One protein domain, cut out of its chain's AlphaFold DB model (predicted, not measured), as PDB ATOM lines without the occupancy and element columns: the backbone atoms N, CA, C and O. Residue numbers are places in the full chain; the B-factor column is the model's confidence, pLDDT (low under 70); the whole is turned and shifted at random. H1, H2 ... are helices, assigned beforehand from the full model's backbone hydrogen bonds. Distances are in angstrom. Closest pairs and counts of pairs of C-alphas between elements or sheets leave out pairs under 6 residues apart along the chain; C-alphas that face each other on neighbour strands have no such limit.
ATOM      1  N   PRO A 117     -50.237  11.479  27.071       91.69
ATOM      2  CA  PRO A 117     -49.120  11.809  27.955       91.69
ATOM      3  C   PRO A 117     -49.548  12.108  29.394       91.69
ATOM      4  O   PRO A 117     -48.864  11.717  30.328       91.69
ATOM      5  N   LEU A 118     -50.695  12.759  29.594       94.19
ATOM      6  CA  LEU A 118     -51.205  13.088  30.927       94.19
ATOM      7  C   LEU A 118     -51.927  11.893  31.555       94.19
ATOM      8  O   LEU A 118     -51.749  11.595  32.736       94.19
ATOM      9  N   LEU A 119     -52.716  11.171  30.756       94.44
ATOM     10  CA  LEU A 119     -53.457   9.997  31.214       94.44
ATOM     11  C   LEU A 119     -52.523   8.869  31.668       94.44
ATOM     12  O   LEU A 119     -52.831   8.185  32.641       94.44
ATOM     13  N   GLY A 120     -51.363   8.717  31.024       93.81
ATOM     14  CA  GLY A 120     -50.373   7.708  31.395       93.81
ATOM     15  C   GLY A 120     -49.659   7.976  32.725       93.81
ATOM     16  O   GLY A 120     -49.065   7.058  33.290       93.81
ATOM     17  N   LEU A 121     -49.743   9.199  33.264       94.81
ATOM     18  CA  LEU A 121     -49.224   9.532  34.597       94.81
ATOM     19  C   LEU A 121     -50.178   9.109  35.718       94.81
ATOM     20  O   LEU A 121     -49.756   8.983  36.867       94.81
ATOM     21  N   LEU A 122     -51.461   8.891  35.408       94.94
ATOM     22  CA  LEU A 122     -52.479   8.562  36.403       94.94
ATOM     23  C   LEU A 122     -52.179   7.230  37.107       94.94
ATOM     24  O   LEU A 122     -51.561   6.347  36.518       94.94
ATOM     25  N   PRO A 123     -52.683   7.010  38.336       93.19
ATOM     26  CA  PRO A 123     -52.610   5.705  38.987       93.19
ATOM     27  C   PRO A 123     -53.140   4.562  38.106       93.19
ATOM     28  O   PRO A 123     -54.161   4.721  37.432       93.19
ATOM     29  N   ALA A 124     -52.499   3.393  38.169       91.56
ATOM     30  CA  ALA A 124     -52.782   2.247  37.299       91.56
ATOM     31  C   ALA A 124     -54.271   1.848  37.255       91.56
ATOM     32  O   ALA A 124     -54.827   1.602  36.186       91.56
ATOM     33  N   HIS A 125     -54.965   1.843  38.398       86.56
ATOM     34  CA  HIS A 125     -56.395   1.511  38.459       86.56
ATOM     35  C   HIS A 125     -57.289   2.533  37.746       86.56
ATOM     36  O   HIS A 125     -58.358   2.171  37.260       86.56
ATOM     37  N   LEU A 126     -56.878   3.805  37.677       87.25
ATOM     38  CA  LEU A 126     -57.591   4.824  36.905       87.25
ATOM     39  C   LEU A 126     -57.344   4.657  35.411       87.25
ATOM     40  O   LEU A 126     -58.301   4.764  34.648       87.25
ATOM     41  N   GLN A 127     -56.112   4.336  35.011       93.44
ATOM     42  CA  GLN A 127     -55.803   4.043  33.611       93.44
ATOM     43  C   GLN A 127     -56.625   2.848  33.104       93.44
ATOM     44  O   GLN A 127     -57.307   2.968  32.092       93.44
ATOM     45  N   ARG A 128     -56.679   1.745  33.865       90.81
ATOM     46  CA  ARG A 128     -57.508   0.568  33.531       90.81
ATOM     47  C   ARG A 128     -59.002   0.893  33.473       90.81
ATOM     48  O   ARG A 128     -59.738   0.361  32.652       90.81
ATOM     49  N   ARG A 129     -59.478   1.797  34.336       86.88
ATOM     50  CA  ARG A 129     -60.878   2.248  34.306       86.88
ATOM     51  C   ARG A 129     -61.189   3.093  33.068       86.88
ATOM     52  O   ARG A 129     -62.323   3.055  32.593       86.88
ATOM     53  N   LEU A 130     -60.223   3.873  32.583       87.56
ATOM     54  CA  LEU A 130     -60.342   4.608  31.324       87.56
ATOM     55  C   LEU A 130     -60.323   3.646  30.137       87.56
ATOM     56  O   LEU A 130     -61.192   3.758  29.281       87.56
ATOM     57  N   GLU A 131     -59.428   2.661  30.147       90.81
ATOM     58  CA  GLU A 131     -59.359   1.585  29.152       90.81
ATOM     59  C   GLU A 131     -60.655   0.768  29.071       90.81
ATOM     60  O   GLU A 131     -61.153   0.499  27.986       90.81
ATOM     61  N   ALA A 132     -61.300   0.468  30.200       85.50
ATOM     62  CA  ALA A 132     -62.592  -0.225  30.197       85.50
ATOM     63  C   ALA A 132     -63.752   0.616  29.620       85.50
ATOM     64  O   ALA A 132     -64.793   0.076  29.256       85.50
ATOM     65  N   ARG A 133     -63.620   1.949  29.589       82.12
ATOM     66  CA  ARG A 133     -64.682   2.876  29.150       82.12
ATOM     67  C   ARG A 133     -64.452   3.451  27.759       82.12
ATOM     68  O   ARG A 133     -65.386   3.977  27.160       82.12
ATOM     69  N   GLN A 134     -63.213   3.452  27.294       79.00
ATOM     70  CA  GLN A 134     -62.759   4.176  26.114       79.00
ATOM     71  C   GLN A 134     -61.789   3.302  25.323       79.00
ATOM     72  O   GLN A 134     -61.188   2.387  25.861       79.00
ATOM     73  N   THR A 135     -61.557   3.618  24.050       78.31
ATOM     74  CA  THR A 135     -60.592   2.904  23.192       78.31
ATOM     75  C   THR A 135     -59.118   3.205  23.526       78.31
ATOM     76  O   THR A 135     -58.265   3.169  22.644       78.31
ATOM     77  N   TYR A 136     -58.815   3.551  24.779       87.19
ATOM     78  CA  TYR A 136     -57.488   3.937  25.255       87.19
ATOM     79  C   TYR A 136     -56.761   2.734  25.856       87.19
ATOM     80  O   TYR A 136     -57.282   2.104  26.766       87.19
ATOM     81  N   SER A 137     -55.541   2.449  25.401       92.75
ATOM     82  CA  SER A 137     -54.704   1.411  26.013       92.75
ATOM     83  C   SER A 137     -53.888   1.996  27.166       92.75
ATOM     84  O   SER A 137     -53.061   2.889  26.949       92.75
ATOM     85  N   ALA A 138     -54.081   1.467  28.376       94.44
ATOM     86  CA  ALA A 138     -53.386   1.941  29.575       94.44
ATOM     87  C   ALA A 138     -51.863   1.752  29.468       94.44
ATOM     88  O   ALA A 138     -51.081   2.645  29.799       94.44
ATOM     89  N   VAL A 139     -51.436   0.607  28.930       94.69
ATOM     90  CA  VAL A 139     -50.017   0.280  28.727       94.69
ATOM     91  C   VAL A 139     -49.365   1.263  27.755       94.69
ATOM     92  O   VAL A 139     -48.346   1.867  28.087       94.69
ATOM     93  N   ARG A 140     -49.981   1.504  26.587       92.50
ATOM     94  CA  ARG A 140     -49.454   2.473  25.604       92.50
ATOM     95  C   ARG A 140     -49.374   3.878  26.189       92.50
ATOM     96  O   ARG A 140     -48.386   4.572  25.981       92.50
ATOM     97  N   GLY A 141     -50.385   4.276  26.953       94.44
ATOM     98  CA  GLY A 141     -50.378   5.537  27.677       94.44
ATOM     99  C   GLY A 141     -49.219   5.676  28.661       94.44
ATOM    100  O   GLY A 141     -48.531   6.698  28.668       94.44
ATOM    101  N   THR A 142     -48.964   4.634  29.458       95.75
ATOM    102  CA  THR A 142     -47.810   4.579  30.367       95.75
ATOM    103  C   THR A 142     -46.498   4.726  29.593       95.75
ATOM    104  O   THR A 142     -45.689   5.566  29.967       95.75
ATOM    105  N   ILE A 143     -46.311   3.999  28.484       94.44
ATOM    106  CA  ILE A 143     -45.088   4.079  27.662       94.44
ATOM    107  C   ILE A 143     -44.890   5.486  27.088       94.44
ATOM    108  O   ILE A 143     -43.812   6.051  27.240       94.44
ATOM    109  N   ILE A 144     -45.921   6.075  26.472       93.81
ATOM    110  CA  ILE A 144     -45.838   7.416  25.866       93.81
ATOM    111  C   ILE A 144     -45.487   8.462  26.928       93.81
ATOM    112  O   ILE A 144     -44.562   9.251  26.754       93.81
ATOM    113  N   SER A 145     -46.212   8.458  28.047       96.00
ATOM    114  CA  SER A 145     -46.000   9.428  29.126       96.00
ATOM    115  C   SER A 145     -44.658   9.252  29.838       96.00
ATOM    116  O   SER A 145     -44.018  10.240  30.182       96.00
ATOM    117  N   ALA A 146     -44.217   8.013  30.061       95.94
ATOM    118  CA  ALA A 146     -42.921   7.740  30.661       95.94
ATOM    119  C   ALA A 146     -41.782   8.086  29.694       95.94
ATOM    120  O   ALA A 146     -40.836   8.731  30.110       95.94
ATOM    121  N   GLY A 147     -41.896   7.766  28.402       93.69
ATOM    122  CA  GLY A 147     -40.906   8.145  27.388       93.69
ATOM    123  C   GLY A 147     -40.729   9.662  27.264       93.69
ATOM    124  O   GLY A 147     -39.600  10.149  27.238       93.69
ATOM    125  N   LEU A 148     -41.838  10.412  27.275       94.25
ATOM    126  CA  LEU A 148     -41.824  11.879  27.229       94.25
ATOM    127  C   LEU A 148     -41.154  12.525  28.449       94.25
ATOM    128  O   LEU A 148     -40.599  13.609  28.311       94.25
ATOM    129  N   LEU A 149     -41.191  11.886  29.621       94.25
ATOM    130  CA  LEU A 149     -40.485  12.360  30.817       94.25
ATOM    131  C   LEU A 149     -39.048  11.829  30.900       94.25
ATOM    132  O   LEU A 149     -38.153  12.554  31.327       94.25
ATOM    133  N   PHE A 150     -38.817  10.592  30.460       94.56
ATOM    134  CA  PHE A 150     -37.519   9.924  30.501       94.56
ATOM    135  C   PHE A 150     -36.478  10.662  29.661       94.56
ATOM    136  O   PHE A 150     -35.392  10.940  30.155       94.56
ATOM    137  N   ALA A 151     -36.806  11.005  28.411       92.38
ATOM    138  CA  ALA A 151     -35.863  11.638  27.490       92.38
ATOM    139  C   ALA A 151     -35.301  12.981  28.009       92.38
ATOM    140  O   ALA A 151     -34.078  13.102  28.103       92.38
ATOM    141  N   PRO A 152     -36.124  13.977  28.403       91.31
ATOM    142  CA  PRO A 152     -35.592  15.207  28.977       91.31
ATOM    143  C   PRO A 152     -34.886  14.943  30.309       91.31
ATOM    144  O   PRO A 152     -33.788  15.453  30.510       91.31
ATOM    145  N   ALA A 153     -35.445  14.108  31.196       92.06
ATOM    146  CA  ALA A 153     -34.810  13.784  32.474       92.06
ATOM    147  C   ALA A 153     -33.412  13.172  32.292       92.06
ATOM    148  O   ALA A 153     -32.490  13.517  33.027       92.06
ATOM    149  N   PHE A 154     -33.223  12.326  31.279       91.69
ATOM    150  CA  PHE A 154     -31.928  11.753  30.928       91.69
ATOM    151  C   PHE A 154     -30.927  12.837  30.520       91.69
ATOM    152  O   PHE A 154     -29.835  12.905  31.082       91.69
ATOM    153  N   VAL A 155     -31.325  13.736  29.613       91.12
ATOM    154  CA  VAL A 155     -30.481  14.856  29.162       91.12
ATOM    155  C   VAL A 155     -30.108  15.773  30.328       91.12
ATOM    156  O   VAL A 155     -28.930  16.070  30.509       91.12
ATOM    157  N   PHE A 156     -31.072  16.173  31.164       89.38
ATOM    158  CA  PHE A 156     -30.809  17.015  32.338       89.38
ATOM    159  C   PHE A 156     -29.929  16.316  33.379       89.38
ATOM    160  O   PHE A 156     -29.128  16.973  34.038       89.38
ATOM    161  N   THR A 157     -30.060  14.996  33.542       87.69
ATOM    162  CA  THR A 157     -29.207  14.221  34.455       87.69
ATOM    163  C   THR A 157     -27.762  14.220  33.964       87.69
ATOM    164  O   THR A 157     -26.856  14.509  34.740       87.69
ATOM    165  N   LEU A 158     -27.530  13.952  32.675       88.31
ATOM    166  CA  LEU A 158     -26.183  13.976  32.099       88.31
ATOM    167  C   LEU A 158     -25.572  15.381  32.118       88.31
ATOM    168  O   LEU A 158     -24.410  15.531  32.486       88.31
ATOM    169  N   ALA A 159     -26.353  16.405  31.767       88.31
ATOM    170  CA  ALA A 159     -25.900  17.793  31.782       88.31
ATOM    171  C   ALA A 159     -25.539  18.260  33.200       88.31
ATOM    172  O   ALA A 159     -24.476  18.841  33.394       88.31
ATOM    173  N   GLY A 160     -26.378  17.960  34.199       87.25
ATOM    174  CA  GLY A 160     -26.095  18.314  35.589       87.25
ATOM    175  C   GLY A 160     -24.909  17.539  36.168       87.25
ATOM    176  O   GLY A 160     -24.101  18.124  36.883       87.25
ATOM    177  N   LEU A 161     -24.733  16.263  35.796       86.94
ATOM    178  CA  LEU A 161     -23.545  15.487  36.167       86.94
ATOM    179  C   LEU A 161     -22.269  16.093  35.567       86.94
ATOM    180  O   LEU A 161     -21.268  16.239  36.265       86.94
ATOM    181  N   TYR A 162     -22.306  16.456  34.284       87.94
ATOM    182  CA  TYR A 162     -21.186  17.110  33.611       87.94
ATOM    183  C   TYR A 162     -20.840  18.454  34.264       87.94
ATOM    184  O   TYR A 162     -19.672  18.717  34.542       87.94
ATOM    185  N   GLU A 163     -21.845  19.283  34.559       87.75
ATOM    186  CA  GLU A 163     -21.651  20.582  35.206       87.75
ATOM    187  C   GLU A 163     -21.091  20.434  36.630       87.75
ATOM    188  O   GLU A 163     -20.155  21.141  36.995       87.75
ATOM    189  N   ALA A 164     -21.587  19.465  37.408       83.06
ATOM    190  CA  ALA A 164     -21.066  19.160  38.739       83.06
ATOM    191  C   ALA A 164     -19.586  18.741  38.695       83.06
ATOM    192  O   ALA A 164     -18.781  19.218  39.495       83.06
ATOM    193  N   LEU A 165     -19.201  17.904  37.723       86.31
ATOM    194  CA  LEU A 165     -17.803  17.518  37.501       86.31
ATOM    195  C   LEU A 165     -16.942  18.715  37.066       86.31
ATOM    196  O   LEU A 165     -15.816  18.876  37.538       86.31
ATOM    197  N   ALA A 166     -17.463  19.579  36.195       86.19
ATOM    198  CA  ALA A 166     -16.765  20.787  35.768       86.19
ATOM    199  C   ALA A 166     -16.526  21.750  36.946       86.19
ATOM    200  O   ALA A 166     -15.402  22.229  37.110       86.19
ATOM    201  N   CYS A 167     -17.526  21.950  37.810       86.06
ATOM    202  CA  CYS A 167     -17.404  22.745  39.037       86.06
ATOM    203  C   CYS A 167     -16.367  22.145  39.997       86.06
ATOM    204  O   CYS A 167     -15.496  22.859  40.484       86.06
ATOM    205  N   ALA A 168     -16.391  20.823  40.203       85.38
ATOM    206  CA  ALA A 168     -15.433  20.132  41.071       85.38
ATOM    207  C   ALA A 168     -13.972  20.278  40.602       85.38
ATOM    208  O   ALA A 168     -13.051  20.218  41.412       85.38
ATOM    209  N   THR A 169     -13.751  20.492  39.301       92.38
ATOM    210  CA  THR A 169     -12.415  20.737  38.723       92.38
ATOM    211  C   THR A 169     -12.050  22.220  38.597       92.38
ATOM    212  O   THR A 169     -11.004  22.536  38.034       92.38
ATOM    213  N   GLY A 170     -12.899  23.135  39.082       90.75
ATOM    214  CA  GLY A 170     -12.698  24.585  38.968       90.75
ATOM    215  C   GLY A 170     -12.836  25.132  37.542       90.75
ATOM    216  O   GLY A 170     -12.405  26.248  37.270       90.75
ATOM    217  N   LYS A 171     -13.405  24.352  36.612       85.50
ATOM    218  CA  LYS A 171     -13.555  24.723  35.193       85.50
ATOM    219  C   LYS A 171     -14.864  25.447  34.874       85.50
ATOM    220  O   LYS A 171     -15.023  25.920  33.752       85.50
ATOM    221  N   ALA A 172     -15.806  25.490  35.812       84.00
ATOM    222  CA  ALA A 172     -17.110  26.113  35.631       84.00
ATOM    223  C   ALA A 172     -17.567  26.817  36.913       84.00
ATOM    224  O   ALA A 172     -17.245  26.376  38.016       84.00
ATOM    225  N   GLU A 173     -18.336  27.892  36.748       85.56
ATOM    226  CA  GLU A 173     -19.027  28.564  37.847       85.56
ATOM    227  C   GLU A 173     -20.283  27.776  38.242       85.56
ATOM    228  O   GLU A 173     -21.042  27.318  37.386       85.56
ATOM    229  N   SER A 174     -20.525  27.632  39.546       76.31
ATOM    230  CA  SER A 174     -21.724  26.974  40.067       76.31
ATOM    231  C   SER A 174     -22.962  27.834  39.797       76.31
ATOM    232  O   SER A 174     -23.099  28.910  40.382       76.31
ATOM    233  N   GLY A 175     -23.895  27.377  38.956       74.19
ATOM    234  CA  GLY A 175     -25.173  28.088  38.815       74.19
ATOM    235  C   GLY A 175     -25.983  27.859  37.546       74.19
ATOM    236  O   GLY A 175     -27.041  28.483  37.409       74.19
ATOM    237  N   GLY A 176     -25.545  26.992  36.635       84.25
ATOM    238  CA  GLY A 176     -26.294  26.655  35.436       84.25
ATOM    239  C   GLY A 176     -27.650  26.021  35.745       84.25
ATOM    240  O   GLY A 176     -27.917  25.431  36.797       84.25
ATOM    241  N   TRP A 177     -28.563  26.167  34.788       80.38
ATOM    242  CA  TRP A 177     -29.914  25.607  34.860       80.38
ATOM    243  C   TRP A 177     -29.911  24.075  34.962       80.38
ATOM    244  O   TRP A 177     -30.860  23.502  35.507       80.38
ATOM    245  N   ALA A 178     -28.860  23.411  34.470       78.50
ATOM    246  CA  ALA A 178     -28.718  21.965  34.552       78.50
ATOM    247  C   ALA A 178     -28.414  21.524  35.988       78.50
ATOM    248  O   ALA A 178     -29.119  20.652  36.493       78.50
ATOM    249  N   LEU A 179     -27.484  22.188  36.686       76.31
ATOM    250  CA  LEU A 179     -27.220  21.933  38.108       76.31
ATOM    251  C   LEU A 179     -28.456  22.184  38.993       76.31
ATOM    252  O   LEU A 179     -28.764  21.376  39.862       76.31
ATOM    253  N   ARG A 180     -29.240  23.242  38.727       83.69
ATOM    254  CA  ARG A 180     -30.495  23.516  39.472       83.69
ATOM    255  C   ARG A 180     -31.584  22.467  39.244       83.69
ATOM    256  O   ARG A 180     -32.399  22.214  40.129       83.69
ATOM    257  N   SER A 181     -31.620  21.874  38.053       79.75
ATOM    258  CA  SER A 181     -32.595  20.835  37.692       79.75
ATOM    259  C   SER A 181     -32.124  19.429  38.083       79.75
ATOM    260  O   SER A 181     -32.929  18.495  38.104       79.75
ATOM    261  N   TYR A 182     -30.838  19.283  38.413       79.69
ATOM    262  CA  TYR A 182     -30.186  18.014  38.711       79.69
ATOM    263  C   TYR A 182     -30.782  17.243  39.893       79.69
ATOM    264  O   TYR A 182     -30.819  16.029  39.805       79.69
ATOM    265  N   PRO A 183     -31.316  17.841  40.973       82.88
ATOM    266  CA  PRO A 183     -31.933  17.039  42.034       82.88
ATOM    267  C   PRO A 183     -33.191  16.288  41.567       82.88
ATOM    268  O   PRO A 183     -33.507  15.203  42.056       82.88
ATOM    269  N   TRP A 184     -33.912  16.850  40.593       85.88
ATOM    270  CA  TRP A 184     -35.185  16.309  40.115       85.88
ATOM    271  C   TRP A 184     -35.016  15.356  38.932       85.88
ATOM    272  O   TRP A 184     -35.830  14.446  38.756       85.88
ATOM    273  N   SER A 185     -33.977  15.539  38.114       90.31
ATOM    274  CA  SER A 185     -33.802  14.770  36.883       90.31
ATOM    275  C   SER A 185     -33.478  13.280  37.106       90.31
ATOM    276  O   SER A 185     -34.152  12.476  36.461       90.31
ATOM    277  N   PRO A 186     -32.619  12.842  38.053       87.25
ATOM    278  CA  PRO A 186     -32.415  11.430  38.367       87.25
ATOM    279  C   PRO A 186     -33.685  10.781  38.907       87.25
ATOM    280  O   PRO A 186     -33.992   9.645  38.557       87.25
ATOM    281  N   PHE A 187     -34.453  11.507  39.725       89.50
ATOM    282  CA  PHE A 187     -35.723  11.012  40.243       89.50
ATOM    283  C   PHE A 187     -36.727  10.761  39.110       89.50
ATOM    284  O   PHE A 187     -37.300   9.675  39.024       89.50
ATOM    285  N   LEU A 188     -36.916  11.732  38.210       92.00
ATOM    286  CA  LEU A 188     -37.816  11.585  37.060       92.00
ATOM    287  C   LEU A 188     -37.324  10.527  36.068       92.00
ATOM    288  O   LEU A 188     -38.142   9.794  35.507       92.00
ATOM    289  N   LEU A 189     -36.008  10.431  35.872       92.75
ATOM    290  CA  LEU A 189     -35.371   9.408  35.049       92.75
ATOM    291  C   LEU A 189     -35.668   8.015  35.606       92.75
ATOM    292  O   LEU A 189     -36.080   7.125  34.862       92.75
ATOM    293  N   PHE A 190     -35.523   7.846  36.919       90.06
ATOM    294  CA  PHE A 190     -35.784   6.594  37.612       90.06
ATOM    295  C   PHE A 190     -37.275   6.217  37.615       90.06
ATOM    296  O   PHE A 190     -37.613   5.103  37.209       90.06
ATOM    297  N   ASP A 191     -38.178   7.138  37.987       93.94
ATOM    298  CA  ASP A 191     -39.640   6.928  37.934       93.94
ATOM    299  C   ASP A 191     -40.079   6.511  36.524       93.94
ATOM    300  O   ASP A 191     -40.779   5.513  36.338       93.94
ATOM    301  N   SER A 192     -39.610   7.235  35.508       95.75
ATOM    302  CA  SER A 192     -39.951   6.955  34.114       95.75
ATOM    303  C   SER A 192     -39.338   5.642  33.623       95.75
ATOM    304  O   SER A 192     -40.010   4.882  32.926       95.75
ATOM    305  N   GLY A 193     -38.105   5.327  34.026       92.44
ATOM    306  CA  GLY A 193     -37.424   4.078  33.685       92.44
ATOM    307  C   GLY A 193     -38.159   2.850  34.222       92.44
ATOM    308  O   GLY A 193     -38.429   1.919  33.463       92.44
ATOM    309  N   ILE A 194     -38.580   2.877  35.494       89.94
ATOM    310  CA  ILE A 194     -39.412   1.814  36.082       89.94
ATOM    311  C   ILE A 194     -40.715   1.658  35.300       89.94
ATOM    312  O   ILE A 194     -41.121   0.539  34.988       89.94
ATOM    313  N   ARG A 195     -41.379   2.767  34.967       95.06
ATOM    314  CA  ARG A 195     -42.662   2.738  34.251       95.06
ATOM    315  C   ARG A 195     -42.532   2.131  32.860       95.06
ATOM    316  O   ARG A 195     -43.361   1.298  32.500       95.06
ATOM    317  N   ILE A 196     -41.490   2.495  32.109       94.44
ATOM    318  CA  ILE A 196     -41.186   1.891  30.802       94.44
ATOM    319  C   ILE A 196     -40.899   0.400  30.975       94.44
ATOM    320  O   ILE A 196     -41.512  -0.414  30.290       94.44
ATOM    321  N   MET A 197     -40.023   0.036  31.915       92.06
ATOM    322  CA  MET A 197     -39.655  -1.355  32.180       92.06
ATOM    323  C   MET A 197     -40.885  -2.212  32.498       92.06
ATOM    324  O   MET A 197     -41.063  -3.271  31.902       92.06
ATOM    325  N   PHE A 198     -41.771  -1.757  33.387       87.25
ATOM    326  CA  PHE A 198     -42.966  -2.520  33.748       87.25
ATOM    327  C   PHE A 198     -43.996  -2.600  32.624       87.25
ATOM    328  O   PHE A 198     -44.570  -3.668  32.396       87.25
ATOM    329  N   ALA A 199     -44.213  -1.499  31.907       91.88
ATOM    330  CA  ALA A 199     -45.130  -1.489  30.781       91.88
ATOM    331  C   ALA A 199     -44.633  -2.385  29.636       91.88
ATOM    332  O   ALA A 199     -45.446  -3.026  28.979       91.88
ATOM    333  N   TRP A 200     -43.317  -2.466  29.420       87.38
ATOM    334  CA  TRP A 200     -42.733  -3.266  28.347       87.38
ATOM    335  C   TRP A 200     -42.594  -4.747  28.718       87.38
ATOM    336  O   TRP A 200     -43.013  -5.606  27.949       87.38
ATOM    337  N   ILE A 201     -42.059  -5.059  29.903       84.81
ATOM    338  CA  ILE A 201     -41.786  -6.444  30.324       84.81
ATOM    339  C   ILE A 201     -43.059  -7.136  30.816       84.81
ATOM    340  O   ILE A 201     -43.317  -8.282  30.463       84.81
ATOM    341  N   PHE A 202     -43.867  -6.456  31.633       81.38
ATOM    342  CA  PHE A 202     -45.024  -7.076  32.287       81.38
ATOM    343  C   PHE A 202     -46.355  -6.718  31.627       81.38
ATOM    344  O   PHE A 202     -47.390  -7.217  32.060       81.38
ATOM    345  N   SER A 203     -46.355  -5.859  30.599       89.06
ATOM    346  CA  SER A 203     -47.590  -5.329  30.001       89.06
ATOM    347  C   SER A 203     -48.534  -4.728  31.054       89.06
ATOM    348  O   SER A 203     -49.757  -4.788  30.926       89.06
ATOM    349  N   GLU A 204     -47.972  -4.155  32.125       90.56
ATOM    350  CA  GLU A 204     -48.737  -3.561  33.217       90.56
ATOM    351  C   GLU A 204     -48.609  -2.032  33.209       90.56
ATOM    352  O   GLU A 204     -47.493  -1.511  33.210       90.56
ATOM    353  N   PRO A 205     -49.728  -1.280  33.240       94.50
ATOM    354  CA  PRO A 205     -49.662   0.167  33.376       94.50
ATOM    355  C   PRO A 205     -49.208   0.552  34.786       94.50
ATOM    356  O   PRO A 205     -49.716   0.015  35.776       94.50
ATOM    357  N   ILE A 206     -48.310   1.533  34.876       93.81
ATOM    358  CA  ILE A 206     -47.829   2.108  36.135       93.81
ATOM    359  C   ILE A 206     -47.938   3.633  36.072       93.81
ATOM    360  O   ILE A 206     -47.430   4.292  35.163       93.81
ATOM    361  N   GLY A 207     -48.618   4.194  37.073       92.25
ATOM    362  CA  GLY A 207     -48.725   5.639  37.247       92.25
ATOM    363  C   GLY A 207     -47.423   6.254  37.741       92.25
ATOM    364  O   GLY A 207     -46.626   5.584  38.388       92.25
ATOM    365  N   SER A 208     -47.229   7.539  37.465       94.81
ATOM    366  CA  SER A 208     -46.067   8.276  37.966       94.81
ATOM    367  C   SER A 208     -46.175   8.465  39.475       94.81
ATOM    368  O   SER A 208     -47.234   8.868  39.966       94.81
ATOM    369  N   LEU A 209     -45.105   8.176  40.218       89.31
ATOM    370  CA  LEU A 209     -45.118   8.209  41.681       89.31
ATOM    371  C   LEU A 209     -45.563   9.575  42.247       89.31
ATOM    372  O   LEU A 209     -46.468   9.576  43.086       89.31
ATOM    373  N   PRO A 210     -45.079  10.735  41.750       88.00
ATOM    374  CA  PRO A 210     -45.594  12.048  42.147       88.00
ATOM    375  C   PRO A 210     -47.103  12.197  41.951       88.00
ATOM    376  O   PRO A 210     -47.816  12.635  42.853       88.00
ATOM    377  N   VAL A 211     -47.620  11.782  40.792       89.88
ATOM    378  CA  VAL A 211     -49.052  11.893  40.483       89.88
ATOM    379  C   VAL A 211     -49.870  10.944  41.353       89.88
ATOM    380  O   VAL A 211     -50.937  11.315  41.839       89.88
ATOM    381  N   VAL A 212     -49.370   9.735  41.611       85.38
ATOM    382  CA  VAL A 212     -49.994   8.778  42.531       85.38
ATOM    383  C   VAL A 212     -50.076   9.352  43.944       85.38
ATOM    384  O   VAL A 212     -51.141   9.257  44.559       85.38
ATOM    385  N   VAL A 213     -49.008   9.987  44.430       80.19
ATOM    386  CA  VAL A 213     -48.973  10.643  45.745       80.19
ATOM    387  C   VAL A 213     -49.966  11.802  45.798       80.19
ATOM    388  O   VAL A 213     -50.816  11.815  46.685       80.19
TER     389      VAL A 213
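AT A GLANCE: This is residues 117 to 213 of the 454 residues of an uncharacterized protein of Acidobacteria bacterium ADurb.Bin051 (UniProt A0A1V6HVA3). One long helix, H2, makes the spine of a slender, loosely built rod, and a second long helix, H4, packs aslant on it, running back the opposite way. At the first end of H2 the short helix H1 folds back to make a helical hairpin with it, H3 packs on the later part of H2, and H5 sits near H4, clear of H2. The 97 printed residues hold five named helices, in the order H1, H2, H3, H4, H5, and no named strand; the class is all helix. The whole is loose, with a radius of gyration of the C-alphas of 16.4 A, and its C-alphas span 57 by 23 by 18 A.

HOW THE PARTS SIT: Start at the hub, H2, residues 138 to 168, which touches three other helices and has a kink of 26 degrees near residue 150. Look next at H4, residues 185 to 201: it touches H2, and the closest C-alphas, those of Ala 146 and Ser 192, are 4.6 A apart. These two run opposite ways at a shallow tilt of 34 degrees, only just short of steep. Toward the first end of H2 find H1, residues 124 to 131, which forms a helical hairpin with H2. They run opposite ways at a steep tilt of 44 degrees, and H2 touches H1 with residue 138 alone; the closest C-alphas, those of Gln 127 and Ala 138, are 5.2 A apart. Farther along, H3, residues 177 to 181, touches residues 156 to 164 of H2 alone, with the C-alphas of Gly 160 and Leu 179 closest at 4.6 A. H3 and H4 meet only through their link. H5, residues 209 to 213, is close to H4 but not clearly touching, the closest C-alphas being those of Asp 191 and Leu 209 at 6.8 A; H5 is apart from H1, H2 and H3. In H1, H3, H4 and H5 every O i to N i+4 pair is within hydrogen-bond range; in H2 it is 26 of 27.

IN THESE COORDINATES: Find C-alpha 138 at (-53.386, 1.941, 29.575); from there H2 runs 43.6 A to C-alpha 168 at (-15.433, 20.132, 41.071). H4 measures 23.6 A from C-alpha 185 to C-alpha 201, and H1 10.5 A from C-alpha 124 to C-alpha 131. H3 and H5 have five residues each, and H5 ends at C-alpha 213, at (-48.973, 10.643, 45.745).

THE WHOLE: The two C-alphas farthest apart, those of Arg 133 and Gly 170, are 57.2 A apart. The link from H3 to H4 is tight, the other three are short, and the printed part has no cut. The mean pLDDT of the printed part is 89.0, and no printed residue is under 70.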